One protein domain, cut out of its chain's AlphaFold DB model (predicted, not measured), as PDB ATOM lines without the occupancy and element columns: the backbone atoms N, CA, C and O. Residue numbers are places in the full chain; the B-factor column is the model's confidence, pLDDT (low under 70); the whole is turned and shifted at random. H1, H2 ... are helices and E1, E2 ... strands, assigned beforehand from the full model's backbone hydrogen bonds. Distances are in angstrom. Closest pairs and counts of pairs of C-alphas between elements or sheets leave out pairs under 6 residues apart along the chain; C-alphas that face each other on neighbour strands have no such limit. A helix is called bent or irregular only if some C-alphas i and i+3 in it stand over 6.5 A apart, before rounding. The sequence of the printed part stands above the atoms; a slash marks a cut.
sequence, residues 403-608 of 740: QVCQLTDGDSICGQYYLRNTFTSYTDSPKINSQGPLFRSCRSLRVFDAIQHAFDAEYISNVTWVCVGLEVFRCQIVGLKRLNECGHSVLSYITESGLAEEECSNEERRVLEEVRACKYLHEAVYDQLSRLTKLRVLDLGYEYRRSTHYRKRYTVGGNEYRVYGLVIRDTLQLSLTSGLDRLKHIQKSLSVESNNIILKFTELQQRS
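What this domain is: This is residues 403 to 608 of the 740 residues of an uncharacterized protein of Linnemannia elongata AG-77 (UniProt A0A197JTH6). A small, twisted sheet of four strands, E1 to E4, has the long helix H5 beginning far from it and ending near it, an arm with H4 across its far end. H3 and H6 pack on the near part of H5, while residues 422 to 427 and residues 555 to 560 of the hairpin E5 E6 stick out. The printed part has 206 residues with seven named helices and six named strands, in the order E1 H1 H2 E2 H3 E3 H4 H5 E4 E5 E6 H6 H7, a mixed class. The sheet E1 E2 E3 E4 is parallel and E5 E6 antiparallel; the whole is compact, with a radius of gyration of the C-alphas of 18.6 A and spans of 53 by 45 by 44 A.

How they stand to each other: Start at the inner strands E2, residues 447 to 456, and E3, residues 472 to 478, where N 448 and O 472 are 2.9 A apart. E2 bends by 98 degrees at residue 452. At the edges look for E1, residues 403 to 406, with N 406 and O 449 at 2.7 A, and E4, residues 537 to 539, with N 539 and O 473 at 2.9 A. H2, residues 436 to 441, only grazes the sheet with residues 436 to 439, and H3, residues 457 to 462, with 457 to 460. H1, residues 416 to 420, is not on it. Strand-helix-strand units, two parallel neighbour strands with helices between, are E1, H1 H2, E2; E2, H3, E3; and E3, H4 H5, E4, the last two with right-handed crossovers; here H4 is residues 485 to 497 and H5 residues 506 to 530. H5 is the hub: its residues 521 to 528 touch H3 at a steep tilt of 68 degrees, only just short of perpendicular, with C-alphas 461 and 524 closest at 5.3 A. Its residues 508 to 512 touch H4, about perpendicular at 79 degrees, closest at C-alphas 487 and 511, 6.0 A. Its residues 526 to 530 touch H6, residues 580 to 588, at a shallow tilt of 12 degrees, closest at C-alphas 530 and 583, 5.1 A. H7, residues 601 to 608, is close but not clearly touching H6, with C-alphas 587 and 601 closest at 7.3 A. In the hairpin of E5, residues 553 to 556, and E6, residues 559 to 562, N 561 and O 554 are 2.7 A apart. Each O i to N i+4 pair is within hydrogen-bond range in H1, H2, H3, H4, H5 and H7; H6 has 0 of 5, and 4 of 6 O i to N i+3 pairs.

Where its parts are: Find C-alpha 403 at (154.431, 202.346, 156.836), where E1 begins. H5 starts at C-alpha 506, (125.787, 203.695, 196.781), and runs 35.8 A; E2 spans 19.4 A, E3 18.7 A and H4 18.2 A. H6 is irregular, with C-alphas 582 and 585 7.5 A apart. H7 ends at C-alpha 608, (119.356, 203.199, 165.764).

The domain as a whole: The two C-alphas farthest apart, of Asp 409 and Glu 503, are 55.4 A apart, and the printed part has no cut. Long links join H1 to H2, E4 to E5, E6 to H6 and H6 to H7. The mean pLDDT of the printed part is 77.9, with 68 residues under 70, among them 409 to 430 and 587 to 608.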
ATOM      1  N   GLN A 403     155.175 203.595 156.698       98.06
ATOM      2  CA  GLN A 403     154.431 202.346 156.836       98.06
ATOM      3  C   GLN A 403     155.035 201.445 157.906       98.06
ATOM      4  O   GLN A 403     156.236 201.175 157.909       98.06
ATOM      5  N   VAL A 404     154.173 200.941 158.783       96.88
ATOM      6  CA  VAL A 404     154.477 199.847 159.700       96.88
ATOM      7  C   VAL A 404     153.439 198.764 159.472       96.88
ATOM      8  O   VAL A 404     152.250 198.996 159.678       96.88
ATOM      9  N   CYS A 405     153.898 197.602 159.022       95.00
ATOM     10  CA  CYS A 405     153.047 196.497 158.612       95.00
ATOM     11  C   CYS A 405     153.443 195.223 159.350       95.00
ATOM     12  O   CYS A 405     154.609 194.827 159.385       95.00
ATOM     13  N   GLN A 406     152.464 194.534 159.906       89.94
ATOM     14  CA  GLN A 406     152.703 193.280 160.573       89.94
ATOM     15  C   GLN A 406     152.848 192.155 159.549       89.94
ATOM     16  O   GLN A 406     152.046 192.027 158.628       89.94
ATOM     17  N   LEU A 407     153.881 191.328 159.701       87.12
ATOM     18  CA  LEU A 407     154.041 190.114 158.906       87.12
ATOM     19  C   LEU A 407     153.152 189.032 159.504       87.12
ATOM     20  O   LEU A 407     153.487 188.448 160.532       87.12
ATOM     21  N   THR A 408     152.006 188.787 158.887       76.25
ATOM     22  CA  THR A 408     151.107 187.712 159.297       76.25
ATOM     23  C   THR A 408     150.754 186.847 158.097       76.25
ATOM     24  O   THR A 408     150.349 187.355 157.060       76.25
ATOM     25  N   ASP A 409     150.809 185.524 158.263       59.44
ATOM     26  CA  ASP A 409     150.318 184.553 157.264       59.44
ATOM     27  C   ASP A 409     148.774 184.564 157.133       59.44
ATOM     28  O   ASP A 409     148.151 183.758 156.433       59.44
ATOM     29  N   GLY A 410     148.111 185.447 157.882       53.09
ATOM     30  CA  GLY A 410     146.676 185.664 157.842       53.09
ATOM     31  C   GLY A 410     146.348 187.087 157.431       53.09
ATOM     32  O   GLY A 410     146.921 188.027 157.968       53.09
ATOM     33  N   ASP A 411     145.357 187.230 156.555       48.84
ATOM     34  CA  ASP A 411     144.806 188.516 156.100       48.84
ATOM     35  C   ASP A 411     143.995 189.252 157.188       48.84
ATOM     36  O   ASP A 411     143.137 190.067 156.865       48.84
ATOM     37  N   SER A 412     144.146 188.872 158.464       52.28
ATOM     38  CA  SER A 412     143.070 188.967 159.447       52.28
ATOM     39  C   SER A 412     143.552 189.005 160.897       52.28
ATOM     40  O   SER A 412     144.344 188.152 161.308       52.28
ATOM     41  N   ILE A 413     142.983 189.932 161.693       54.28
ATOM     42  CA  ILE A 413     143.073 189.992 163.168       54.28
ATOM     43  C   ILE A 413     142.428 188.720 163.748       54.28
ATOM     44  O   ILE A 413     141.255 188.710 164.128       54.28
ATOM     45  N   CYS A 414     143.149 187.600 163.735       49.12
ATOM     46  CA  CYS A 414     142.591 186.318 164.136       49.12
ATOM     47  C   CYS A 414     142.435 186.262 165.658       49.12
ATOM     48  O   CYS A 414     143.397 186.304 166.425       49.12
ATOM     49  N   GLY A 415     141.197 186.059 166.090       43.81
ATOM     50  CA  GLY A 415     140.820 185.877 167.482       43.81
ATOM     51  C   GLY A 415     141.438 184.715 168.247       43.81
ATOM     52  O   GLY A 415     141.282 184.625 169.466       43.81
ATOM     53  N   GLN A 416     142.139 183.821 167.550       47.81
ATOM     54  CA  GLN A 416     142.880 182.738 168.184       47.81
ATOM     55  C   GLN A 416     143.998 183.255 169.098       47.81
ATOM     56  O   GLN A 416     144.395 182.517 169.992       47.81
ATOM     57  N   TYR A 417     144.449 184.507 168.953       50.50
ATOM     58  CA  TYR A 417     145.433 185.096 169.867       50.50
ATOM     59  C   TYR A 417     144.888 185.327 171.283       50.50
ATOM     60  O   TYR A 417     145.560 184.992 172.253       50.50
ATOM     61  N   TYR A 418     143.644 185.797 171.428       45.50
ATOM     62  CA  TYR A 418     143.027 185.925 172.756       45.50
ATOM     63  C   TYR A 418     142.610 184.569 173.338       45.50
ATOM     64  O   TYR A 418     142.701 184.364 174.546       45.50
ATOM     65  N   LEU A 419     142.196 183.614 172.497       46.44
ATOM     66  CA  LEU A 419     141.765 182.297 172.980       46.44
ATOM     67  C   LEU A 419     142.938 181.362 173.320       46.44
ATOM     68  O   LEU A 419     142.814 180.582 174.263       46.44
ATOM     69  N   ARG A 420     144.101 181.461 172.655       46.19
ATOM     70  CA  ARG A 420     145.293 180.679 173.048       46.19
ATOM     71  C   ARG A 420     145.884 181.094 174.395       46.19
ATOM     72  O   ARG A 420     146.487 180.248 175.043       46.19
ATOM     73  N   ASN A 421     145.620 182.310 174.876       43.09
ATOM     74  CA  ASN A 421     146.003 182.708 176.235       43.09
ATOM     75  C   ASN A 421     145.217 181.987 177.346       43.09
ATOM     76  O   ASN A 421     145.587 182.101 178.510       43.09
ATOM     77  N   THR A 422     144.185 181.198 177.021       43.91
ATOM     78  CA  THR A 422     143.505 180.352 178.022       43.91
ATOM     79  C   THR A 422     144.051 178.927 178.108       43.91
ATOM     80  O   THR A 422     143.763 178.240 179.083       43.91
ATOM     81  N   PHE A 423     144.897 178.484 177.170       41.16
ATOM     82  CA  PHE A 423     145.504 177.154 177.226       41.16
ATOM     83  C   PHE A 423     147.026 177.224 177.078       41.16
ATOM     84  O   PHE A 423     147.605 177.039 176.012       41.16
ATOM     85  N   THR A 424     147.643 177.435 178.241       42.38
ATOM     86  CA  THR A 424     148.898 176.801 178.660       42.38
ATOM     87  C   THR A 424     150.149 177.145 177.847       42.38
ATOM     88  O   THR A 424     150.603 176.382 176.998       42.38
ATOM     89  N   SER A 425     150.778 178.242 178.269       44.59
ATOM     90  CA  SER A 425     152.213 178.366 178.578       44.59
ATOM     91  C   SER A 425     152.934 179.514 177.846       44.59
ATOM     92  O   SER A 425     153.043 179.540 176.627       44.59
ATOM     93  N   TYR A 426     153.449 180.425 178.680       45.72
ATOM     94  CA  TYR A 426     154.459 181.466 178.449       45.72
ATOM     95  C   TYR A 426     154.076 182.809 177.763       45.72
ATOM     96  O   TYR A 426     154.132 182.995 176.555       45.72
ATOM     97  N   THR A 427     153.808 183.790 178.644       50.38
ATOM     98  CA  THR A 427     154.394 185.156 178.726       50.38
ATOM     99  C   THR A 427     154.043 186.288 177.758       50.38
ATOM    100  O   THR A 427     154.321 187.426 178.127       50.38
ATOM    101  N   ASP A 428     153.388 186.082 176.620       58.50
ATOM    102  CA  ASP A 428     153.117 187.221 175.723       58.50
ATOM    103  C   ASP A 428     151.720 187.814 175.939       58.50
ATOM    104  O   ASP A 428     150.795 187.633 175.142       58.50
ATOM    105  N   SER A 429     151.554 188.560 177.037       62.53
ATOM    106  CA  SER A 429     150.457 189.532 177.128       62.53
ATOM    107  C   SER A 429     150.521 190.471 175.915       62.53
ATOM    108  O   SER A 429     151.634 190.842 175.522       62.53
ATOM    109  N   PRO A 430     149.379 190.882 175.322       65.81
ATOM    110  CA  PRO A 430     149.385 191.851 174.231       65.81
ATOM    111  C   PRO A 430     150.249 193.048 174.626       65.81
ATOM    112  O   PRO A 430     150.156 193.548 175.748       65.81
ATOM    113  N   LYS A 431     151.140 193.470 173.728       76.25
ATOM    114  CA  LYS A 431     152.026 194.609 173.974       76.25
ATOM    115  C   LYS A 431     151.193 195.884 173.892       76.25
ATOM    116  O   LYS A 431     151.035 196.466 172.823       76.25
ATOM    117  N   ILE A 432     150.604 196.255 175.023       85.88
ATOM    118  CA  ILE A 432     149.753 197.433 175.150       85.88
ATOM    119  C   ILE A 432     150.630 198.685 175.009       85.88
ATOM    120  O   ILE A 432     151.646 198.821 175.690       85.88
ATOM    121  N   ASN A 433     150.232 199.597 174.122       92.06
ATOM    122  CA  ASN A 433     150.870 200.899 173.878       92.06
ATOM    123  C   ASN A 433     152.321 200.869 173.359       92.06
ATOM    124  O   ASN A 433     152.958 201.926 173.313       92.06
ATOM    125  N   SER A 434     152.861 199.724 172.918       88.88
ATOM    126  CA  SER A 434     154.255 199.638 172.437       88.88
ATOM    127  C   SER A 434     154.532 200.526 171.217       88.88
ATOM    128  O   SER A 434     155.631 201.038 171.029       88.88
ATOM    129  N   GLN A 435     153.504 200.758 170.415       92.88
ATOM    130  CA  GLN A 435     153.493 201.595 169.223       92.88
ATOM    131  C   GLN A 435     153.288 203.092 169.517       92.88
ATOM    132  O   GLN A 435     153.427 203.922 168.621       92.88
ATOM    133  N   GLY A 436     152.963 203.464 170.758       95.19
ATOM    134  CA  GLY A 436     152.685 204.843 171.160       95.19
ATOM    135  C   GLY A 436     153.758 205.879 170.777       95.19
ATOM    136  O   GLY A 436     153.401 206.982 170.354       95.19
ATOM    137  N   PRO A 437     155.070 205.574 170.857       96.50
ATOM    138  CA  PRO A 437     156.119 206.465 170.356       96.50
ATOM    139  C   PRO A 437     155.966 206.847 168.876       96.50
ATOM    140  O   PRO A 437     156.127 208.017 168.532       96.50
ATOM    141  N   LEU A 438     155.570 205.909 168.008       97.31
ATOM    142  CA  LEU A 438     155.379 206.173 166.576       97.31
ATOM    143  C   LEU A 438     154.292 207.225 166.344       97.31
ATOM    144  O   LEU A 438     154.486 208.169 165.587       97.31
ATOM    145  N   PHE A 439     153.169 207.115 167.052       97.38
ATOM    146  CA  PHE A 439     152.042 208.041 166.914       97.38
ATOM    147  C   PHE A 439     152.333 209.432 167.484       97.38
ATOM    148  O   PHE A 439     151.678 210.396 167.091       97.38
ATOM    149  N   ARG A 440     153.326 209.559 168.374       97.00
ATOM    150  CA  ARG A 440     153.783 210.842 168.933       97.00
ATOM    151  C   ARG A 440     154.819 211.552 168.064       97.00
ATOM    152  O   ARG A 440     154.862 212.780 168.085       97.00
ATOM    153  N   SER A 441     155.618 210.812 167.295       97.31
ATOM    154  CA  SER A 441     156.779 211.385 166.594       97.31
ATOM    155  C   SER A 441     156.701 211.286 165.063       97.31
ATOM    156  O   SER A 441     157.156 212.196 164.367       97.31
ATOM    157  N   CYS A 442     156.093 210.236 164.503       97.88
ATOM    158  CA  CYS A 442     156.099 209.967 163.061       97.88
ATOM    159  C   CYS A 442     154.956 210.691 162.334       97.88
ATOM    160  O   CYS A 442     153.901 210.122 162.062       97.88
ATOM    161  N   ARG A 443     155.173 211.957 161.958       97.81
ATOM    162  CA  ARG A 443     154.194 212.754 161.185       97.81
ATOM    163  C   ARG A 443     153.890 212.178 159.797       97.81
ATOM    164  O   ARG A 443     152.798 212.398 159.280       97.81
ATOM    165  N   SER A 444     154.852 211.465 159.215       98.00
ATOM    166  CA  SER A 444     154.773 210.875 157.874       98.00
ATOM    167  C   SER A 444     154.032 209.535 157.840       98.00
ATOM    168  O   SER A 444     153.819 209.004 156.755       98.00
ATOM    169  N   LEU A 445     153.629 208.986 158.994       98.38
ATOM    170  CA  LEU A 445     153.001 207.670 159.077       98.38
ATOM    171  C   LEU A 445     151.631 207.672 158.373       98.38
ATOM    172  O   LEU A 445     150.713 208.393 158.770       98.38
ATOM    173  N   ARG A 446     151.510 206.848 157.329       98.12
ATOM    174  CA  ARG A 446     150.323 206.667 156.478       98.12
ATOM    175  C   ARG A 446     149.674 205.301 156.670       98.12
ATOM    176  O   ARG A 446     148.453 205.206 156.604       98.12
ATOM    177  N   VAL A 447     150.457 204.258 156.929       97.31
ATOM    178  CA  VAL A 447     149.949 202.895 157.132       97.31
ATOM    179  C   VAL A 447     150.434 202.372 158.473       97.31
ATOM    180  O   VAL A 447     151.635 202.301 158.721       97.31
ATOM    181  N   PHE A 448     149.493 201.986 159.324       96.38
ATOM    182  CA  PHE A 448     149.759 201.242 160.542       96.38
ATOM    183  C   PHE A 448     148.875 199.996 160.555       96.38
ATOM    184  O   PHE A 448     147.694 200.065 160.898       96.38
ATOM    185  N   ASP A 449     149.445 198.872 160.129       93.19
ATOM    186  CA  ASP A 449     148.808 197.559 160.121       93.19
ATOM    187  C   ASP A 449     149.493 196.676 161.172       93.19
ATOM    188  O   ASP A 449     150.586 196.169 160.947       93.19
ATOM    189  N   ALA A 450     148.902 196.574 162.360       90.50
ATOM    190  CA  ALA A 450     149.473 195.933 163.541       90.50
ATOM    191  C   ALA A 450     148.397 195.127 164.284       90.50
ATOM    192  O   ALA A 450     148.048 195.397 165.436       90.50
ATOM    193  N   ILE A 451     147.845 194.135 163.592       83.88
ATOM    194  CA  ILE A 451     146.681 193.351 164.013       83.88
ATOM    195  C   ILE A 451     146.812 192.609 165.354       83.88
ATOM    196  O   ILE A 451     145.796 192.314 165.981       83.88
ATOM    197  N   GLN A 452     148.028 192.305 165.813       80.25
ATOM    198  CA  GLN A 452     148.280 191.677 167.122       80.25
ATOM    199  C   GLN A 452     148.636 192.689 168.223       80.25
ATOM    200  O   GLN A 452     148.870 192.292 169.365       80.25
ATOM    201  N   HIS A 453     148.695 193.981 167.899       86.94
ATOM    202  CA  HIS A 453     148.968 195.046 168.860       86.94
ATOM    203  C   HIS A 453     147.673 195.649 169.392       86.94
ATOM    204  O   HIS A 453     146.627 195.612 168.735       86.94
ATOM    205  N   ALA A 454     147.771 196.231 170.584       91.00
ATOM    206  CA  ALA A 454     146.659 196.889 171.240       91.00
ATOM    207  C   ALA A 454     147.077 198.258 171.779       91.00
ATOM    208  O   ALA A 454     148.189 198.446 172.280       91.00
ATOM    209  N   PHE A 455     146.176 199.222 171.682       93.62
ATOM    210  CA  PHE A 455     146.243 200.477 172.409       93.62
ATOM    211  C   PHE A 455     145.328 200.424 173.612       93.62
ATOM    212  O   PHE A 455     144.179 200.019 173.490       93.62
ATOM    213  N   ASP A 456     145.812 200.901 174.744       94.56
ATOM    214  CA  ASP A 456     144.943 201.244 175.854       94.56
ATOM    215  C   ASP A 456     144.158 202.522 175.529       94.56
ATOM    216  O   ASP A 456     144.706 203.491 174.996       94.56
ATOM    217  N   ALA A 457     142.866 202.530 175.828       95.12
ATOM    218  CA  ALA A 457     142.004 203.660 175.534       95.12
ATOM    219  C   ALA A 457     142.372 204.920 176.332       95.12
ATOM    220  O   ALA A 457     142.318 206.011 175.761       95.12
ATOM    221  N   GLU A 458     142.805 204.794 177.594       96.12
ATOM    222  CA  GLU A 458     143.275 205.944 178.387       96.12
ATOM    223  C   GLU A 458     144.563 206.512 177.791       96.12
ATOM    224  O   GLU A 458     144.772 207.726 177.746       96.12
ATOM    225  N   TYR A 459     145.428 205.647 177.259       95.94
ATOM    226  CA  TYR A 459     146.599 206.106 176.520       95.94
ATOM    227  C   TYR A 459     146.210 206.921 175.283       95.94
ATOM    228  O   TYR A 459     146.769 207.996 175.064       95.94
ATOM    229  N   ILE A 460     145.246 206.451 174.484       96.25
ATOM    230  CA  ILE A 460     144.765 207.196 173.309       96.25
ATOM    231  C   ILE A 460     144.180 208.550 173.720       96.25
ATOM    232  O   ILE A 460     144.497 209.550 173.078       96.25
ATOM    233  N   SER A 461     143.364 208.606 174.777       95.75
ATOM    234  CA  SER A 461     142.742 209.862 175.218       95.75
ATOM    235  C   SER A 461     143.760 210.879 175.735       95.75
ATOM    236  O   SER A 461     143.567 212.082 175.580       95.75
ATOM    237  N   ASN A 462     144.857 210.404 176.329       96.56
ATOM    238  CA  ASN A 462     145.876 211.256 176.939       96.56
ATOM    239  C   ASN A 462     147.001 211.653 175.972       96.56
ATOM    240  O   ASN A 462     147.793 212.547 176.276       96.56
ATOM    241  N   VAL A 463     147.100 211.010 174.805       95.94
ATOM    242  CA  VAL A 463     148.201 211.217 173.861       95.94
ATOM    243  C   VAL A 463     147.701 211.777 172.539       95.94
ATOM    244  O   VAL A 463     147.019 211.118 171.760       95.94
ATOM    245  N   THR A 464     148.145 212.993 172.217       96.25
ATOM    246  CA  THR A 464     147.886 213.588 170.904       96.25
ATOM    247  C   THR A 464     148.713 212.901 169.823       96.25
ATOM    248  O   THR A 464     149.941 212.985 169.818       96.25
ATOM    249  N   TRP A 465     148.033 212.266 168.869       97.25
ATOM    250  CA  TRP A 465     148.686 211.695 167.691       97.25
ATOM    251  C   TRP A 465     149.068 212.790 166.694       97.25
ATOM    252  O   TRP A 465     148.264 213.670 166.380       97.25
ATOM    253  N   VAL A 466     150.290 212.710 166.168       97.69
ATOM    254  CA  VAL A 466     150.821 213.656 165.171       97.69
ATOM    255  C   VAL A 466     150.635 213.172 163.731       97.69
ATOM    256  O   VAL A 466     150.735 213.967 162.797       97.69
ATOM    257  N   CYS A 467     150.335 211.887 163.533       97.25
ATOM    258  CA  CYS A 467     150.116 211.241 162.236       97.25
ATOM    259  C   CYS A 467     148.702 211.491 161.676       97.25
ATOM    260  O   CYS A 467     147.981 210.575 161.299       97.25
ATOM    261  N   VAL A 468     148.289 212.756 161.569       96.50
ATOM    262  CA  VAL A 468     146.969 213.141 161.015       96.50
ATOM    263  C   VAL A 468     146.750 212.690 159.561       96.50
ATOM    264  O   VAL A 468     145.621 212.677 159.073       96.50
ATOM    265  N   GLY A 469     147.832 212.330 158.863       96.38
ATOM    266  CA  GLY A 469     147.820 211.802 157.502       96.38
ATOM    267  C   GLY A 469     147.608 210.291 157.385       96.38
ATOM    268  O   GLY A 469     147.773 209.779 156.282       96.38
ATOM    269  N   LEU A 470     147.275 209.595 158.476       97.69
ATOM    270  CA  LEU A 470     147.080 208.147 158.482       97.69
ATOM    271  C   LEU A 470     145.926 207.727 157.555       97.69
ATOM    272  O   LEU A 470     144.814 208.243 157.651       97.69
ATOM    273  N   GLU A 471     146.202 206.784 156.656       96.12
ATOM    274  CA  GLU A 471     145.280 206.240 155.651       96.12
ATOM    275  C   GLU A 471     144.777 204.843 156.031       96.12
ATOM    276  O   GLU A 471     143.620 204.512 155.775       96.12
ATOM    277  N   VAL A 472     145.617 204.031 156.672       94.06
ATOM    278  CA  VAL A 472     145.274 202.677 157.126       94.06
ATOM    279  C   VAL A 472     145.610 202.552 158.604       94.06
ATOM    280  O   VAL A 472     146.760 202.754 158.993       94.06
ATOM    281  N   PHE A 473     144.615 202.198 159.414       94.31
ATOM    282  CA  PHE A 473     144.773 201.909 160.833       94.31
ATOM    283  C   PHE A 473     144.125 200.567 161.160       94.31
ATOM    284  O   PHE A 473     142.898 200.461 161.195       94.31
ATOM    285  N   ARG A 474     144.955 199.546 161.385       91.06
ATOM    286  CA  ARG A 474     144.526 198.224 161.843       91.06
ATOM    287  C   ARG A 474     145.215 197.877 163.154       91.06
ATOM    288  O   ARG A 474     146.393 197.535 163.158       91.06
ATOM    289  N   CYS A 475     144.516 198.018 164.274       90.19
ATOM    290  CA  CYS A 475     145.058 197.773 165.612       90.19
ATOM    291  C   CYS A 475     143.913 197.676 166.622       90.19
ATOM    292  O   CYS A 475     142.896 198.346 166.462       90.19
ATOM    293  N   GLN A 476     144.069 196.874 167.673       88.12
ATOM    294  CA  GLN A 476     143.039 196.766 168.703       88.12
ATOM    295  C   GLN A 476     143.050 197.982 169.634       88.12
ATOM    296  O   GLN A 476     144.103 198.549 169.919       88.12
ATOM    297  N   ILE A 477     141.878 198.350 170.152       91.75
ATOM    298  CA  ILE A 477     141.749 199.317 171.250       91.75
ATOM    299  C   ILE A 477     141.119 198.590 172.436       91.75
ATOM    300  O   ILE A 477     139.996 198.090 172.328       91.75
ATOM    301  N   VAL A 478     141.869 198.514 173.532       91.56
ATOM    302  CA  VAL A 478     141.548 197.808 174.778       91.56
ATOM    303  C   VAL A 478     141.458 198.786 175.958       91.56
ATOM    304  O   VAL A 478     141.654 199.986 175.788       91.56
ATOM    305  N   GLY A 479     141.159 198.291 177.161       90.94
ATOM    306  CA  GLY A 479     141.093 199.110 178.381       90.94
ATOM    307  C   GLY A 479     139.752 199.825 178.586       90.94
ATOM    308  O   GLY A 479     139.583 200.573 179.544       90.94
ATOM    309  N   LEU A 480     138.759 199.570 177.729       90.44
ATOM    310  CA  LEU A 480     137.419 200.150 177.843       90.44
ATOM    311  C   LEU A 480     136.541 199.295 178.748       90.44
ATOM    312  O   LEU A 480     135.698 198.541 178.259       90.44
ATOM    313  N   LYS A 481     136.765 199.407 180.061       88.94
ATOM    314  CA  LYS A 481     136.051 198.636 181.089       88.94
ATOM    315  C   LYS A 481     134.549 198.657 180.830       88.94
ATOM    316  O   LYS A 481     133.917 199.714 180.829       88.94
ATOM    317  N   ARG A 482     133.989 197.479 180.565       85.00
ATOM    318  CA  ARG A 482     132.539 197.296 180.451       85.00
ATOM    319  C   ARG A 482     131.992 196.869 181.797       85.00
ATOM    320  O   ARG A 482     132.646 196.106 182.510       85.00
ATOM    321  N   LEU A 483     130.756 197.274 182.074       89.94
ATOM    322  CA  LEU A 483     130.015 196.709 183.189       89.94
ATOM    323  C   LEU A 483     129.994 195.182 183.068       89.94
ATOM    324  O   LEU A 483     129.797 194.612 181.991       89.94
ATOM    325  N   ASN A 484     130.213 194.510 184.192       89.94
ATOM    326  CA  ASN A 484     129.964 193.080 184.282       89.94
ATOM    327  C   ASN A 484     128.445 192.807 184.273       89.94
ATOM    328  O   ASN A 484     127.626 193.725 184.285       89.94
ATOM    329  N   GLU A 485     128.051 191.533 184.249       90.06
ATOM    330  CA  GLU A 485     126.633 191.139 184.219       90.06
ATOM    331  C   GLU A 485     125.837 191.711 185.403       90.06
ATOM    332  O   GLU A 485     124.705 192.146 185.221       90.06
ATOM    333  N   CYS A 486     126.449 191.798 186.588       93.44
ATOM    334  CA  CYS A 486     125.823 192.402 187.765       93.44
ATOM    335  C   CYS A 486     125.579 193.907 187.569       93.44
ATOM    336  O   CYS A 486     124.463 194.383 187.760       93.44
ATOM    337  N   GLY A 487     126.592 194.647 187.107       93.88
ATOM    338  CA  GLY A 487     126.477 196.072 186.802       93.88
ATOM    339  C   GLY A 487     125.445 196.349 185.710       93.88
ATOM    340  O   GLY A 487     124.706 197.323 185.802       93.88
ATOM    341  N   HIS A 488     125.324 195.469 184.711       92.19
ATOM    342  CA  HIS A 488     124.271 195.562 183.698       92.19
ATOM    343  C   HIS A 488     122.867 195.372 184.281       92.19
ATOM    344  O   HIS A 488     121.963 196.118 183.905       92.19
ATOM    345  N   SER A 489     122.680 194.430 185.208       93.94
ATOM    346  CA  SER A 489     121.402 194.252 185.907       93.94
ATOM    347  C   SER A 489     121.038 195.481 186.740       93.94
ATOM    348  O   SER A 489     119.904 195.944 186.675       93.94
ATOM    349  N   VAL A 490     122.010 196.059 187.456       96.06
ATOM    350  CA  VAL A 490     121.816 197.293 188.235       96.06
ATOM    351  C   VAL A 490     121.469 198.467 187.317       96.06
ATOM    352  O   VAL A 490     120.492 199.165 187.563       96.06
ATOM    353  N   LEU A 491     122.198 198.659 186.212       95.62
ATOM    354  CA  LEU A 491     121.903 199.728 185.254       95.62
ATOM    355  C   LEU A 491     120.511 199.576 184.624       95.62
ATOM    356  O   LEU A 491     119.817 200.574 184.425       95.62
ATOM    357  N   SER A 492     120.105 198.340 184.317       94.88
ATOM    358  CA  SER A 492     118.774 198.050 183.767       94.88
ATOM    359  C   SER A 492     117.689 198.407 184.781       94.88
ATOM    360  O   SER A 492     116.770 199.139 184.435       94.88
ATOM    361  N   TYR A 493     117.864 198.023 186.050       95.81
ATOM    362  CA  TYR A 493     116.952 198.387 187.137       95.81
ATOM    363  C   TYR A 493     116.828 199.905 187.331       95.81
ATOM    364  O   TYR A 493     115.709 200.411 187.413       95.81
ATOM    365  N   ILE A 494     117.946 200.645 187.345       95.75
ATOM    366  CA  ILE A 494     117.933 202.117 187.449       95.75
ATOM    367  C   ILE A 494     117.147 202.725 186.278       95.75
ATOM    368  O   ILE A 494     116.330 203.624 186.476       95.75
ATOM    369  N   THR A 495     117.384 202.222 185.060       94.31
ATOM    370  CA  THR A 495     116.753 202.730 183.832       94.31
ATOM    371  C   THR A 495     115.251 202.438 183.802       94.31
ATOM    372  O   THR A 495     114.472 203.318 183.457       94.31
ATOM    373  N   GLU A 496     114.841 201.226 184.184       95.94
ATOM    374  CA  GLU A 496     113.436 200.797 184.223       95.94
ATOM    375  C   GLU A 496     112.651 201.474 185.352       95.94
ATOM    376  O   GLU A 496     111.479 201.800 185.181       95.94
ATOM    377  N   SER A 497     113.298 201.727 186.491       95.75
ATOM    378  CA  SER A 497     112.662 202.353 187.657       95.75
ATOM    379  C   SER A 497     112.565 203.877 187.546       95.75
ATOM    380  O   SER A 497     111.848 204.494 188.330       95.75
ATOM    381  N   GLY A 498     113.293 204.498 186.610       95.12
ATOM    382  CA  GLY A 498     113.312 205.953 186.438       95.12
ATOM    383  C   GLY A 498     113.837 206.716 187.660       95.12
ATOM    384  O   GLY A 498     113.446 207.864 187.864       95.12
ATOM    385  N   LEU A 499     114.684 206.080 188.480       93.25
ATOM    386  CA  LEU A 499     115.195 206.659 189.726       93.25
ATOM    387  C   LEU A 499     116.038 207.905 189.449       93.25
ATOM    388  O   LEU A 499     116.901 207.908 188.564       93.25
ATOM    389  N   ALA A 500     115.832 208.953 190.247       94.06
ATOM    390  CA  ALA A 500     116.732 210.097 190.233       94.06
ATOM    391  C   ALA A 500     118.105 209.696 190.809       94.06
ATOM    392  O   ALA A 500     118.213 208.841 191.688       94.06
ATOM    393  N   GLU A 501     119.186 210.337 190.355       92.81
ATOM    394  CA  GLU A 501     120.553 210.035 190.824       92.81
ATOM    395  C   GLU A 501     120.730 210.239 192.345       92.81
ATOM    396  O   GLU A 501     121.552 209.585 192.993       92.81
ATOM    397  N   GLU A 502     119.926 211.130 192.925       95.69
ATOM    398  CA  GLU A 502     119.880 211.413 194.362       95.69
ATOM    399  C   GLU A 502     119.258 210.259 195.168       95.69
ATOM    400  O   GLU A 502     119.623 210.052 196.325       95.69
ATOM    401  N   GLU A 503     118.375 209.475 194.543       96.19
ATOM    402  CA  GLU A 503     117.667 208.332 195.140       96.19
ATOM    403  C   GLU A 503     118.438 207.016 194.982       96.19
ATOM    404  O   GLU A 503     118.120 206.021 195.634       96.19
ATOM    405  N   CYS A 504     119.474 207.012 194.141       96.94
ATOM    406  CA  CYS A 504     120.316 205.850 193.912       96.94
ATOM    407  C   CYS A 504     121.101 205.479 195.179       96.94
ATOM    408  O   CYS A 504     121.779 206.302 195.808       96.94
ATOM    409  N   SER A 505     121.076 204.193 195.512       96.88
ATOM    410  CA  SER A 505     121.973 203.569 196.475       96.88
ATOM    411  C   SER A 505     123.442 203.768 196.082       96.88
ATOM    412  O   SER A 505     123.790 204.083 194.942       96.88
ATOM    413  N   ASN A 506     124.351 203.548 197.034       96.75
ATOM    414  CA  ASN A 506     125.787 203.695 196.781       96.75
ATOM    415  C   ASN A 506     126.298 202.753 195.672       96.75
ATOM    416  O   ASN A 506     127.216 203.121 194.943       96.75
ATOM    417  N   GLU A 507     125.705 201.564 195.529       96.19
ATOM    418  CA  GLU A 507     126.065 200.617 194.466       96.19
ATOM    419  C   GLU A 507     125.569 201.096 193.096       96.19
ATOM    420  O   GLU A 507     126.330 201.093 192.131       96.19
ATOM    421  N   GLU A 508     124.329 201.584 193.018       96.38
ATOM    422  CA  GLU A 508     123.765 202.178 191.800       96.38
ATOM    423  C   GLU A 508     124.567 203.400 191.350       96.38
ATOM    424  O   GLU A 508     124.918 203.512 190.176       96.38
ATOM    425  N   ARG A 509     124.952 204.272 192.292       96.31
ATOM    426  CA  ARG A 509     125.807 205.431 192.007       96.31
ATOM    427  C   ARG A 509     127.172 205.007 191.465       96.31
ATOM    428  O   ARG A 509     127.620 205.572 190.472       96.31
ATOM    429  N   ARG A 510     127.799 203.976 192.042       96.06
ATOM    430  CA  ARG A 510     129.074 203.428 191.548       96.06
ATOM    431  C   ARG A 510     128.954 202.915 190.110       96.06
ATOM    432  O   ARG A 510     129.814 203.206 189.283       96.06
ATOM    433  N   VAL A 511     127.882 202.182 189.800       95.75
ATOM    434  CA  VAL A 511     127.605 201.687 188.441       95.75
ATOM    435  C   VAL A 511     127.380 202.852 187.471       95.75
ATOM    436  O   VAL A 511     127.927 202.841 186.368       95.75
ATOM    437  N   LEU A 512     126.636 203.889 187.873       95.19
ATOM    438  CA  LEU A 512     126.430 205.094 187.060       95.19
ATOM    439  C   LEU A 512     127.739 205.854 186.795       95.19
ATOM    440  O   LEU A 512     127.976 206.291 185.666       95.19
ATOM    441  N   GLU A 513     128.605 205.994 187.800       95.44
ATOM    442  CA  GLU A 513     129.934 206.599 187.655       95.44
ATOM    443  C   GLU A 513     130.820 205.800 186.688       95.44
ATOM    444  O   GLU A 513     131.453 206.389 185.810       95.44
ATOM    445  N   GLU A 514     130.815 204.466 186.780       94.12
ATOM    446  CA  GLU A 514     131.558 203.591 185.866       94.12
ATOM    447  C   GLU A 514     131.056 203.719 184.418       94.12
ATOM    448  O   GLU A 514     131.859 203.840 183.489       94.12
ATOM    449  N   VAL A 515     129.735 203.791 184.210       92.62
ATOM    450  CA  VAL A 515     129.137 204.038 182.885       92.62
ATOM    451  C   VAL A 515     129.557 205.394 182.329       92.62
ATOM    452  O   VAL A 515     129.906 205.488 181.150       92.62
ATOM    453  N   ARG A 516     129.557 206.446 183.155       93.31
ATOM    454  CA  ARG A 516     129.986 207.791 182.739       93.31
ATOM    455  C   ARG A 516     131.460 207.826 182.370       93.31
ATOM    456  O   ARG A 516     131.794 208.364 181.317       93.31
ATOM    457  N   ALA A 517     132.321 207.229 183.190       93.50
ATOM    458  CA  ALA A 517     133.751 207.138 182.918       93.50
ATOM    459  C   ALA A 517     134.021 206.360 181.620       93.50
ATOM    460  O   ALA A 517     134.768 206.822 180.756       93.50
ATOM    461  N   CYS A 518     133.340 205.226 181.434       91.94
ATOM    462  CA  CYS A 518     133.429 204.425 180.218       91.94
ATOM    463  C   CYS A 518     132.957 205.205 178.981       91.94
ATOM    464  O   CYS A 518     133.630 205.189 177.949       91.94
ATOM    465  N   LYS A 519     131.832 205.927 179.075       91.56
ATOM    466  CA  LYS A 519     131.308 206.764 177.987       91.56
ATOM    467  C   LYS A 519     132.267 207.899 177.633       91.56
ATOM    468  O   LYS A 519     132.573 208.081 176.460       91.56
ATOM    469  N   TYR A 520     132.778 208.616 178.632       94.44
ATOM    470  CA  TYR A 520     133.766 209.675 178.433       94.44
ATOM    471  C   TYR A 520     135.007 209.151 177.702       94.44
ATOM    472  O   TYR A 520     135.474 209.762 176.743       94.44
ATOM    473  N   LEU A 521     135.503 207.978 178.107       94.88
ATOM    474  CA  LEU A 521     136.672 207.373 177.489       94.88
ATOM    475  C   LEU A 521     136.412 206.933 176.038       94.88
ATOM    476  O   LEU A 521     137.254 207.168 175.172       94.88
ATOM    477  N   HIS A 522     135.236 206.366 175.745       92.94
ATOM    478  CA  HIS A 522     134.817 206.076 174.367       92.94
ATOM    479  C   HIS A 522     134.802 207.345 173.509       92.94
ATOM    480  O   HIS A 522     135.390 207.361 172.428       92.94
ATOM    481  N   GLU A 523     134.163 208.413 173.991       93.81
ATOM    482  CA  GLU A 523     134.072 209.683 173.268       93.81
ATOM    483  C   GLU A 523     135.456 210.294 173.015       93.81
ATOM    484  O   GLU A 523     135.726 210.729 171.898       93.81
ATOM    485  N   ALA A 524     136.362 210.239 173.995       95.69
ATOM    486  CA  ALA A 524     137.732 210.723 173.843       95.69
ATOM    487  C   ALA A 524     138.527 209.929 172.787       95.69
ATOM    488  O   ALA A 524     139.243 210.517 171.971       95.69
ATOM    489  N   VAL A 525     138.377 208.598 172.750       95.44
ATOM    490  CA  VAL A 525     138.975 207.760 171.696       95.44
ATOM    491  C   VAL A 525     138.396 208.120 170.327       95.44
ATOM    492  O   VAL A 525     139.146 208.261 169.357       95.44
ATOM    493  N   TYR A 526     137.078 208.305 170.228       95.12
ATOM    494  CA  TYR A 526     136.430 208.695 168.979       95.12
ATOM    495  C   TYR A 526     136.863 210.066 168.487       95.12
ATOM    496  O   TYR A 526     137.110 210.225 167.291       95.12
ATOM    497  N   ASP A 527     137.011 211.031 169.386       95.19
ATOM    498  CA  ASP A 527     137.521 212.353 169.049       95.19
ATOM    499  C   ASP A 527     138.937 212.255 168.495       95.19
ATOM    500  O   ASP A 527     139.232 212.845 167.453       95.19
ATOM    501  N   GLN A 528     139.789 211.425 169.097       95.81
ATOM    502  CA  GLN A 528     141.138 211.200 168.596       95.81
ATOM    503  C   GLN A 528     141.146 210.539 167.205       95.81
ATOM    504  O   GLN A 528     141.874 210.995 166.320       95.81
ATOM    505  N   LEU A 529     140.305 209.526 166.973       95.38
ATOM    506  CA  LEU A 529     140.156 208.877 165.664       95.38
ATOM    507  C   LEU A 529     139.562 209.821 164.605       95.38
ATOM    508  O   LEU A 529     140.002 209.801 163.458       95.38
ATOM    509  N   SER A 530     138.615 210.689 164.978       94.94
ATOM    510  CA  SER A 530     137.952 211.640 164.067       94.94
ATOM    511  C   SER A 530     138.924 212.633 163.416       94.94
ATOM    512  O   SER A 530     138.677 213.127 162.314       94.94
ATOM    513  N   ARG A 531     140.072 212.881 164.061       95.88
ATOM    514  CA  ARG A 531     141.149 213.744 163.550       95.88
ATOM    515  C   ARG A 531     141.884 213.133 162.356       95.88
ATOM    516  O   ARG A 531     142.544 213.864 161.613       95.88
ATOM    517  N   LEU A 532     141.777 211.822 162.140       95.75
ATOM    518  CA  LEU A 532     142.415 211.090 161.042       95.75
ATOM    519  C   LEU A 532     141.591 211.224 159.757       95.75
ATOM    520  O   LEU A 532     141.031 210.271 159.224       95.75
ATOM    521  N   THR A 533     141.508 212.447 159.243       94.25
ATOM    522  CA  THR A 533     140.649 212.802 158.098       94.25
ATOM    523  C   THR A 533     141.013 212.104 156.785       94.25
ATOM    524  O   THR A 533     140.199 212.080 155.864       94.25
ATOM    525  N   LYS A 534     142.222 211.538 156.678       95.06
ATOM    526  CA  LYS A 534     142.676 210.768 155.508       95.06
ATOM    527  C   LYS A 534     142.430 209.266 155.626       95.06
ATOM    528  O   LYS A 534     142.773 208.536 154.697       95.06
ATOM    529  N   LEU A 535     141.847 208.806 156.730       94.44
ATOM    530  CA  LEU A 535     141.668 207.391 156.997       94.44
ATOM    531  C   LEU A 535     140.706 206.763 155.974       94.44
ATOM    532  O   LEU A 535     139.580 207.219 155.772       94.44
ATOM    533  N   ARG A 536     141.184 205.719 155.295       89.81
ATOM    534  CA  ARG A 536     140.463 204.935 154.278       89.81
ATOM    535  C   ARG A 536     140.175 203.516 154.734       89.81
ATOM    536  O   ARG A 536     139.255 202.899 154.217       89.81
ATOM    537  N   VAL A 537     140.966 202.997 155.671       88.31
ATOM    538  CA  VAL A 537     140.792 201.671 156.261       88.31
ATOM    539  C   VAL A 537     140.921 201.809 157.772       88.31
ATOM    540  O   VAL A 537     141.972 202.205 158.269       88.31
ATOM    541  N   LEU A 538     139.848 201.475 158.484       89.38
ATOM    542  CA  LEU A 538     139.796 201.421 159.941       89.38
ATOM    543  C   LEU A 538     139.388 200.010 160.355       89.38
ATOM    544  O   LEU A 538     138.267 199.591 160.074       89.38
ATOM    545  N   ASP A 539     140.289 199.295 161.019       85.81
ATOM    546  CA  ASP A 539     140.032 197.968 161.571       85.81
ATOM    547  C   ASP A 539     140.481 197.921 163.036       85.81
ATOM    548  O   ASP A 539     141.670 197.973 163.346       85.81
ATOM    549  N   LEU A 540     139.517 197.884 163.956       83.69
ATOM    550  CA  LEU A 540     139.764 198.015 165.396       83.69
ATOM    551  C   LEU A 540     139.732 196.689 166.157       83.69
ATOM    552  O   LEU A 540     139.819 196.684 167.385       83.69
ATOM    553  N   GLY A 541     139.616 195.564 165.450       62.53
ATOM    554  CA  GLY A 541     139.715 194.253 166.078       62.53
ATOM    555  C   GLY A 541     138.576 193.275 165.812       62.53
ATOM    556  O   GLY A 541     137.409 193.632 165.682       62.53
ATOM    557  N   TYR A 542     139.015 192.011 165.831       56.12
ATOM    558  CA  TYR A 542     138.384 190.709 165.586       56.12
ATOM    559  C   TYR A 542     137.838 190.463 164.181       56.12
ATOM    560  O   TYR A 542     136.653 190.607 163.875       56.12
ATOM    561  N   GLU A 543     138.704 189.907 163.338       50.84
ATOM    562  CA  GLU A 543     138.274 189.354 162.075       50.84
ATOM    563  C   GLU A 543     137.853 187.897 162.260       50.84
ATOM    564  O   GLU A 543     138.616 186.933 162.268       50.84
ATOM    565  N   TYR A 544     136.547 187.735 162.372       49.75
ATOM    566  CA  TYR A 544     135.904 186.443 162.479       49.75
ATOM    567  C   TYR A 544     136.055 185.587 161.204       49.75
ATOM    568  O   TYR A 544     135.735 184.403 161.227       49.75
ATOM    569  N   ARG A 545     136.511 186.103 160.056       46.47
ATOM    570  CA  ARG A 545     136.410 185.408 158.750       46.47
ATOM    571  C   ARG A 545     136.973 183.973 158.731       46.47
ATOM    572  O   ARG A 545     136.363 183.143 158.063       46.47
ATOM    573  N   ARG A 546     138.011 183.651 159.520       45.19
ATOM    574  CA  ARG A 546     138.600 182.293 159.619       45.19
ATOM    575  C   ARG A 546     138.077 181.404 160.759       45.19
ATOM    576  O   ARG A 546     138.470 180.244 160.827       45.19
ATOM    577  N   SER A 547     137.179 181.876 161.629       50.44
ATOM    578  CA  SER A 547     136.541 180.968 162.596       50.44
ATOM    579  C   SER A 547     135.549 180.060 161.861       50.44
ATOM    580  O   SER A 547     134.453 180.481 161.487       50.44
ATOM    581  N   THR A 548     135.971 178.815 161.632       50.72
ATOM    582  CA  THR A 548     135.163 177.697 161.119       50.72
ATOM    583  C   THR A 548     134.119 177.225 162.132       50.72
ATOM    584  O   THR A 548     133.289 176.374 161.821       50.72
ATOM    585  N   HIS A 549     134.133 177.768 163.351       50.00
ATOM    586  CA  HIS A 549     133.196 177.422 164.407       50.00
ATOM    587  C   HIS A 549     131.972 178.343 164.338       50.00
ATOM    588  O   HIS A 549     132.047 179.532 164.631       50.00
ATOM    589  N   TYR A 550     130.861 177.747 163.896       49.97
ATOM    590  CA  TYR A 550     129.470 178.181 164.052       49.97
ATOM    591  C   TYR A 550     129.173 179.661 163.775       49.97
ATOM    592  O   TYR A 550     129.292 180.522 164.643       49.97
ATOM    593  N   ARG A 551     128.642 179.955 162.581       58.25
ATOM    594  CA  ARG A 551     127.984 181.243 162.330       58.25
ATOM    595  C   ARG A 551     126.535 181.083 161.927       58.25
ATOM    596  O   ARG A 551     126.244 180.554 160.858       58.25
ATOM    597  N   LYS A 552     125.650 181.657 162.744       64.69
ATOM    598  CA  LYS A 552     124.313 182.050 162.303       64.69
ATOM    599  C   LYS A 552     124.477 183.122 161.224       64.69
ATOM    600  O   LYS A 552     125.065 184.181 161.464       64.69
ATOM    601  N   ARG A 553     124.007 182.809 160.021       75.88
ATOM    602  CA  ARG A 553     123.809 183.783 158.950       75.88
ATOM    603  C   ARG A 553     122.382 184.293 159.053       75.88
ATOM    604  O   ARG A 553     121.489 183.522 159.398       75.88
ATOM    605  N   TYR A 554     122.177 185.570 158.790       71.56
ATOM    606  CA  TYR A 554     120.846 186.158 158.739       71.56
ATOM    607  C   TYR A 554     120.774 187.104 157.551       71.56
ATOM    608  O   TYR A 554     121.764 187.738 157.200       71.56
ATOM    609  N   THR A 555     119.624 187.178 156.899       66.62
ATOM    610  CA  THR A 555     119.413 188.051 155.746       66.62
ATOM    611  C   THR A 555     118.590 189.260 156.165       66.62
ATOM    612  O   THR A 555     117.587 189.122 156.862       66.62
ATOM    613  N   VAL A 556     119.001 190.462 155.752       57.97
ATOM    614  CA  VAL A 556     118.202 191.685 155.933       57.97
ATOM    615  C   VAL A 556     118.192 192.465 154.625       57.97
ATOM    616  O   VAL A 556     119.247 192.768 154.074       57.97
ATOM    617  N   GLY A 557     117.006 192.757 154.088       76.06
ATOM    618  CA  GLY A 557     116.880 193.465 152.807       76.06
ATOM    619  C   GLY A 557     117.582 192.757 151.638       76.06
ATOM    620  O   GLY A 557     118.174 193.418 150.794       76.06
ATOM    621  N   GLY A 558     117.593 191.419 151.624       76.38
ATOM    622  CA  GLY A 558     118.255 190.615 150.585       76.38
ATOM    623  C   GLY A 558     119.776 190.474 150.728       76.38
ATOM    624  O   GLY A 558     120.367 189.650 150.037       76.38
ATOM    625  N   ASN A 559     120.407 191.199 151.656       56.28
ATOM    626  CA  ASN A 559     121.834 191.061 151.939       56.28
ATOM    627  C   ASN A 559     122.060 190.021 153.042       56.28
ATOM    628  O   ASN A 559     121.367 190.028 154.062       56.28
ATOM    629  N   GLU A 560     123.026 189.125 152.845       58.91
ATOM    630  CA  GLU A 560     123.422 188.121 153.836       58.91
ATOM    631  C   GLU A 560     124.432 188.727 154.821       58.91
ATOM    632  O   GLU A 560     125.524 189.152 154.449       58.91
ATOM    633  N   TYR A 561     124.071 188.738 156.098       62.28
ATOM    634  CA  TYR A 561     124.908 189.174 157.206       62.28
ATOM    635  C   TYR A 561     125.344 187.970 158.040       62.28
ATOM    636  O   TYR A 561     124.681 186.929 158.115       62.28
ATOM    637  N   ARG A 562     126.486 188.112 158.707       64.12
ATOM    638  CA  ARG A 562     127.043 187.099 159.604       64.12
ATOM    639  C   ARG A 562     127.030 187.651 161.024       64.12
ATOM    640  O   ARG A 562     127.480 188.770 161.240       64.12
ATOM    641  N   VAL A 563     126.519 186.882 161.989       63.69
ATOM    642  CA  VAL A 563     126.668 187.243 163.406       63.69
ATOM    643  C   VAL A 563     128.114 186.974 163.805       63.69
ATOM    644  O   VAL A 563     128.591 185.836 163.778       63.69
ATOM    645  N   TYR A 564     128.819 188.045 164.135       60.12
ATOM    646  CA  TYR A 564     130.229 188.049 164.484       60.12
ATOM    647  C   TYR A 564     130.386 188.029 166.014       60.12
ATOM    648  O   TYR A 564     130.825 189.004 166.600       60.12
ATOM    649  N   GLY A 565     129.982 186.920 166.650       60.28
ATOM    650  CA  GLY A 565     130.221 186.640 168.077       60.28
ATOM    651  C   GLY A 565     129.646 187.645 169.090       60.28
ATOM    652  O   GLY A 565     128.841 188.508 168.753       60.28
ATOM    653  N   LEU A 566     130.029 187.464 170.361       60.72
ATOM    654  CA  LEU A 566     129.756 188.406 171.452       60.72
ATOM    655  C   LEU A 566     130.782 189.542 171.429       60.72
ATOM    656  O   LEU A 566     131.929 189.337 171.031       60.72
ATOM    657  N   VAL A 567     130.371 190.718 171.907       63.56
ATOM    658  CA  VAL A 567     131.263 191.867 172.074       63.56
ATOM    659  C   VAL A 567     132.410 191.489 173.011       63.56
ATOM    660  O   VAL A 567     132.181 190.966 174.103       63.56
ATOM    661  N   ILE A 568     133.647 191.736 172.582       66.38
ATOM    662  CA  ILE A 568     134.824 191.428 173.392       66.38
ATOM    663  C   ILE A 568     134.854 192.403 174.565       66.38
ATOM    664  O   ILE A 568     134.761 193.624 174.382       66.38
ATOM    665  N   ARG A 569     134.966 191.849 175.775       71.56
ATOM    666  CA  ARG A 569     135.124 192.644 176.992       71.56
ATOM    667  C   ARG A 569     136.335 193.567 176.834       71.56
ATOM    668  O   ARG A 569     137.323 193.199 176.209       71.56
ATOM    669  N   ASP A 570     136.201 194.782 177.338       81.38
ATOM    670  CA  ASP A 570     137.261 195.791 177.358       81.38
ATOM    671  C   ASP A 570     137.701 196.370 176.001       81.38
ATOM    672  O   ASP A 570     138.734 197.027 175.944       81.38
ATOM    673  N   THR A 571     136.926 196.184 174.922       85.38
ATOM    674  CA  THR A 571     137.221 196.744 173.581       85.38
ATOM    675  C   THR A 571     136.255 197.847 173.138       85.38
ATOM    676  O   THR A 571     135.121 197.922 173.629       85.38
ATOM    677  N   LEU A 572     136.684 198.672 172.168       86.88
ATOM    678  CA  LEU A 572     135.895 199.794 171.636       86.88
ATOM    679  C   LEU A 572     134.577 199.331 171.012       86.88
ATOM    680  O   LEU A 572     134.545 198.605 170.019       86.88
ATOM    681  N   GLN A 573     133.467 199.791 171.588       82.31
ATOM    682  CA  GLN A 573     132.137 199.522 171.060       82.31
ATOM    683  C   GLN A 573     131.852 200.380 169.833       82.31
ATOM    684  O   GLN A 573     131.780 201.588 169.980       82.31
ATOM    685  N   LEU A 574     131.565 199.781 168.675       82.00
ATOM    686  CA  LEU A 574     131.113 200.502 167.477       82.00
ATOM    687  C   LEU A 574     129.585 200.702 167.470       82.00
ATOM    688  O   LEU A 574     128.880 200.060 166.690       82.00
ATOM    689  N   SER A 575     129.054 201.574 168.332       77.50
ATOM    690  CA  SER A 575     127.630 201.951 168.336       77.50
ATOM    691  C   SER A 575     127.432 203.464 168.340       77.50
ATOM    692  O   SER A 575     128.288 204.232 168.757       77.50
ATOM    693  N   LEU A 576     126.270 203.931 167.885       74.56
ATOM    694  CA  LEU A 576     125.972 205.368 167.908       74.56
ATOM    695  C   LEU A 576     125.906 205.910 169.339       74.56
ATOM    696  O   LEU A 576     126.397 206.996 169.607       74.56
ATOM    697  N   THR A 577     125.424 205.100 170.282       74.94
ATOM    698  CA  THR A 577     125.407 205.431 171.715       74.94
ATOM    699  C   THR A 577     126.793 205.603 172.336       74.94
ATOM    700  O   THR A 577     126.906 206.306 173.337       74.94
ATOM    701  N   SER A 578     127.839 204.987 171.772       75.75
ATOM    702  CA  SER A 578     129.218 205.157 172.242       75.75
ATOM    703  C   SER A 578     129.934 206.340 171.580       75.75
ATOM    704  O   SER A 578     131.059 206.637 171.967       75.75
ATOM    705  N   GLY A 579     129.303 207.029 170.619       80.88
ATOM    706  CA  GLY A 579     129.883 208.176 169.911       80.88
ATOM    707  C   GLY A 579     130.380 207.872 168.496       80.88
ATOM    708  O   GLY A 579     131.159 208.646 167.942       80.88
ATOM    709  N   LEU A 580     129.953 206.760 167.880       81.81
ATOM    710  CA  LEU A 580     130.348 206.402 166.511       81.81
ATOM    711  C   LEU A 580     130.034 207.511 165.486       81.81
ATOM    712  O   LEU A 580     130.780 207.690 164.526       81.81
ATOM    713  N   ASP A 581     128.970 208.288 165.693       84.62
ATOM    714  CA  ASP A 581     128.579 209.434 164.860       84.62
ATOM    715  C   ASP A 581     129.676 210.509 164.748       84.62
ATOM    716  O   ASP A 581     129.747 211.219 163.739       84.62
ATOM    717  N   ARG A 582     130.596 210.579 165.716       89.06
ATOM    718  CA  ARG A 582     131.773 211.463 165.681       89.06
ATOM    719  C   ARG A 582     132.719 211.137 164.519       89.06
ATOM    720  O   ARG A 582     133.412 212.023 164.022       89.06
ATOM    721  N   LEU A 583     132.692 209.908 163.990       88.75
ATOM    722  CA  LEU A 583     133.485 209.508 162.817       88.75
ATOM    723  C   LEU A 583     132.833 209.861 161.466       88.75
ATOM    724  O   LEU A 583     133.396 209.541 160.416       88.75
ATOM    725  N   LYS A 584     131.689 210.565 161.446       85.62
ATOM    726  CA  LYS A 584     130.968 210.958 160.212       85.62
ATOM    727  C   LYS A 584     131.829 211.675 159.166       85.62
ATOM    728  O   LYS A 584     131.537 211.624 157.976       85.62
ATOM    729  N   HIS A 585     132.898 212.351 159.584       80.06
ATOM    730  CA  HIS A 585     133.781 213.078 158.670       80.06
ATOM    731  C   HIS A 585     134.713 212.158 157.869       80.06
ATOM    732  O   HIS A 585     135.070 212.497 156.743       80.06
ATOM    733  N   ILE A 586     135.037 210.975 158.398       80.81
ATOM    734  CA  ILE A 586     135.865 209.959 157.725       80.81
ATOM    735  C   ILE A 586     135.053 209.234 156.628       80.81
ATOM    736  O   ILE A 586     135.590 208.724 155.647       80.81
ATOM    737  N   GLN A 587     133.722 209.259 156.739       61.91
ATOM    738  CA  GLN A 587     132.764 208.527 155.905       61.91
ATOM    739  C   GLN A 587     132.901 208.765 154.391       61.91
ATOM    740  O   GLN A 587     132.603 207.865 153.609       61.91
ATOM    741  N   LYS A 588     133.335 209.954 153.949       63.03
ATOM    742  CA  LYS A 588     133.390 210.285 152.512       63.03
ATOM    743  C   LYS A 588     134.535 209.596 151.756       63.03
ATOM    744  O   LYS A 588     134.479 209.553 150.531       63.03
ATOM    745  N   SER A 589     135.552 209.075 152.448       49.50
ATOM    746  CA  SER A 589     136.783 208.535 151.838       49.50
ATOM    747  C   SER A 589     137.037 207.047 152.080       49.50
ATOM    748  O   SER A 589     138.001 206.509 151.537       49.50
ATOM    749  N   LEU A 590     136.206 206.371 152.876       55.31
ATOM    750  CA  LEU A 590     136.318 204.933 153.140       55.31
ATOM    751  C   LEU A 590     135.908 204.134 151.885       55.31
ATOM    752  O   LEU A 590     134.731 203.842 151.670       55.31
ATOM    753  N   SER A 591     136.883 203.812 151.027       42.16
ATOM    754  CA  SER A 591     136.703 202.916 149.880       42.16
ATOM    755  C   SER A 591     136.591 201.471 150.361       42.16
ATOM    756  O   SER A 591     137.522 200.917 150.945       42.16
ATOM    757  N   VAL A 592     135.433 200.871 150.101       39.38
ATOM    758  CA  VAL A 592     135.086 199.499 150.468       39.38
ATOM    759  C   VAL A 592     135.715 198.534 149.467       39.38
ATOM    760  O   VAL A 592     135.111 198.205 148.450       39.38
ATOM    761  N   GLU A 593     136.917 198.051 149.761       33.53
ATOM    762  CA  GLU A 593     137.444 196.849 149.120       33.53
ATOM    763  C   GLU A 593     137.298 195.664 150.084       33.53
ATOM    764  O   GLU A 593     137.902 195.624 151.153       33.53
ATOM    765  N   SER A 594     136.496 194.680 149.660       31.84
ATOM    766  CA  SER A 594     136.297 193.345 150.260       31.84
ATOM    767  C   SER A 594     135.238 193.197 151.369       31.84
ATOM    768  O   SER A 594     135.563 193.108 152.544       31.84
ATOM    769  N   ASN A 595     133.969 193.016 150.974       31.83
ATOM    770  CA  ASN A 595     132.926 192.139 151.563       31.83
ATOM    771  C   ASN A 595     132.691 192.024 153.092       31.83
ATOM    772  O   ASN A 595     131.877 191.192 153.491       31.83
ATOM    773  N   ASN A 596     133.330 192.777 153.984       38.91
ATOM    774  CA  ASN A 596     133.200 192.547 155.424       38.91
ATOM    775  C   ASN A 596     133.342 193.851 156.211       38.91
ATOM    776  O   ASN A 596     134.320 194.570 156.061       38.91
ATOM    777  N   ILE A 597     132.340 194.092 157.064       40.25
ATOM    778  CA  ILE A 597     132.007 195.362 157.725       40.25
ATOM    779  C   ILE A 597     131.530 196.413 156.709       40.25
ATOM    780  O   ILE A 597     132.174 197.416 156.422       40.25
ATOM    781  N   ILE A 598     130.322 196.190 156.179       38.97
ATOM    782  CA  ILE A 598     129.513 197.274 155.614       38.97
ATOM    783  C   ILE A 598     128.999 198.094 156.802       38.97
ATOM    784  O   ILE A 598     127.893 197.874 157.290       38.97
ATOM    785  N   LEU A 599     129.798 199.042 157.288       42.91
ATOM    786  CA  LEU A 599     129.243 200.196 157.989       42.91
ATOM    787  C   LEU A 599     128.803 201.189 156.914       42.91
ATOM    788  O   LEU A 599     129.484 202.174 156.634       42.91
ATOM    789  N   LYS A 600     127.637 200.950 156.300       37.50
ATOM    790  CA  LYS A 600     126.874 202.070 155.743       37.50
ATOM    791  C   LYS A 600     126.445 202.896 156.948       37.50
ATOM    792  O   LYS A 600     125.442 202.599 157.585       37.50
ATOM    793  N   PHE A 601     127.258 203.889 157.293       43.00
ATOM    794  CA  PHE A 601     127.033 204.798 158.420       43.00
ATOM    795  C   PHE A 601     125.605 205.358 158.418       43.00
ATOM    796  O   PHE A 601     124.947 205.388 159.451       43.00
ATOM    797  N   THR A 602     125.088 205.675 157.230       38.25
ATOM    798  CA  THR A 602     123.713 206.130 157.004       38.25
ATOM    799  C   THR A 602     122.657 205.102 157.428       38.25
ATOM    800  O   THR A 602     121.611 205.477 157.932       38.25
ATOM    801  N   GLU A 603     122.926 203.806 157.276       41.34
ATOM    802  CA  GLU A 603     121.982 202.716 157.560       41.34
ATOM    803  C   GLU A 603     121.978 202.323 159.048       41.34
ATOM    804  O   GLU A 603     120.948 201.925 159.581       41.34
ATOM    805  N   LEU A 604     123.106 202.494 159.750       45.28
ATOM    806  CA  LEU A 604     123.175 202.382 161.214       45.28
ATOM    807  C   LEU A 604     122.507 203.564 161.915       45.28
ATOM    808  O   LEU A 604     121.828 203.351 162.914       45.28
ATOM    809  N   GLN A 605     122.662 204.775 161.373       44.00
ATOM    810  CA  GLN A 605     121.988 205.978 161.866       44.00
ATOM    811  C   GLN A 605     120.472 205.876 161.677       44.00
ATOM    812  O   GLN A 605     119.721 206.137 162.610       44.00
ATOM    813  N   GLN A 606     120.033 205.371 160.518       40.72
ATOM    814  CA  GLN A 606     118.630 205.043 160.265       40.72
ATOM    815  C   GLN A 606     118.120 203.947 161.218       40.72
ATOM    816  O   GLN A 606     117.027 204.059 161.754       40.72
ATOM    817  N   ARG A 607     118.912 202.891 161.470       49.44
ATOM    818  CA  ARG A 607     118.497 201.758 162.313       49.44
ATOM    819  C   ARG A 607     118.489 202.041 163.805       49.44
ATOM    820  O   ARG A 607     117.630 201.490 164.479       49.44
ATOM    821  N   SER A 608     119.426 202.827 164.345       45.34
ATOM    822  CA  SER A 608     119.356 203.199 165.764       45.34
ATOM    823  C   SER A 608     118.184 204.129 166.013       45.34
ATOM    824  O   SER A 608     117.535 203.981 167.036       45.34
TER     825      SER A 608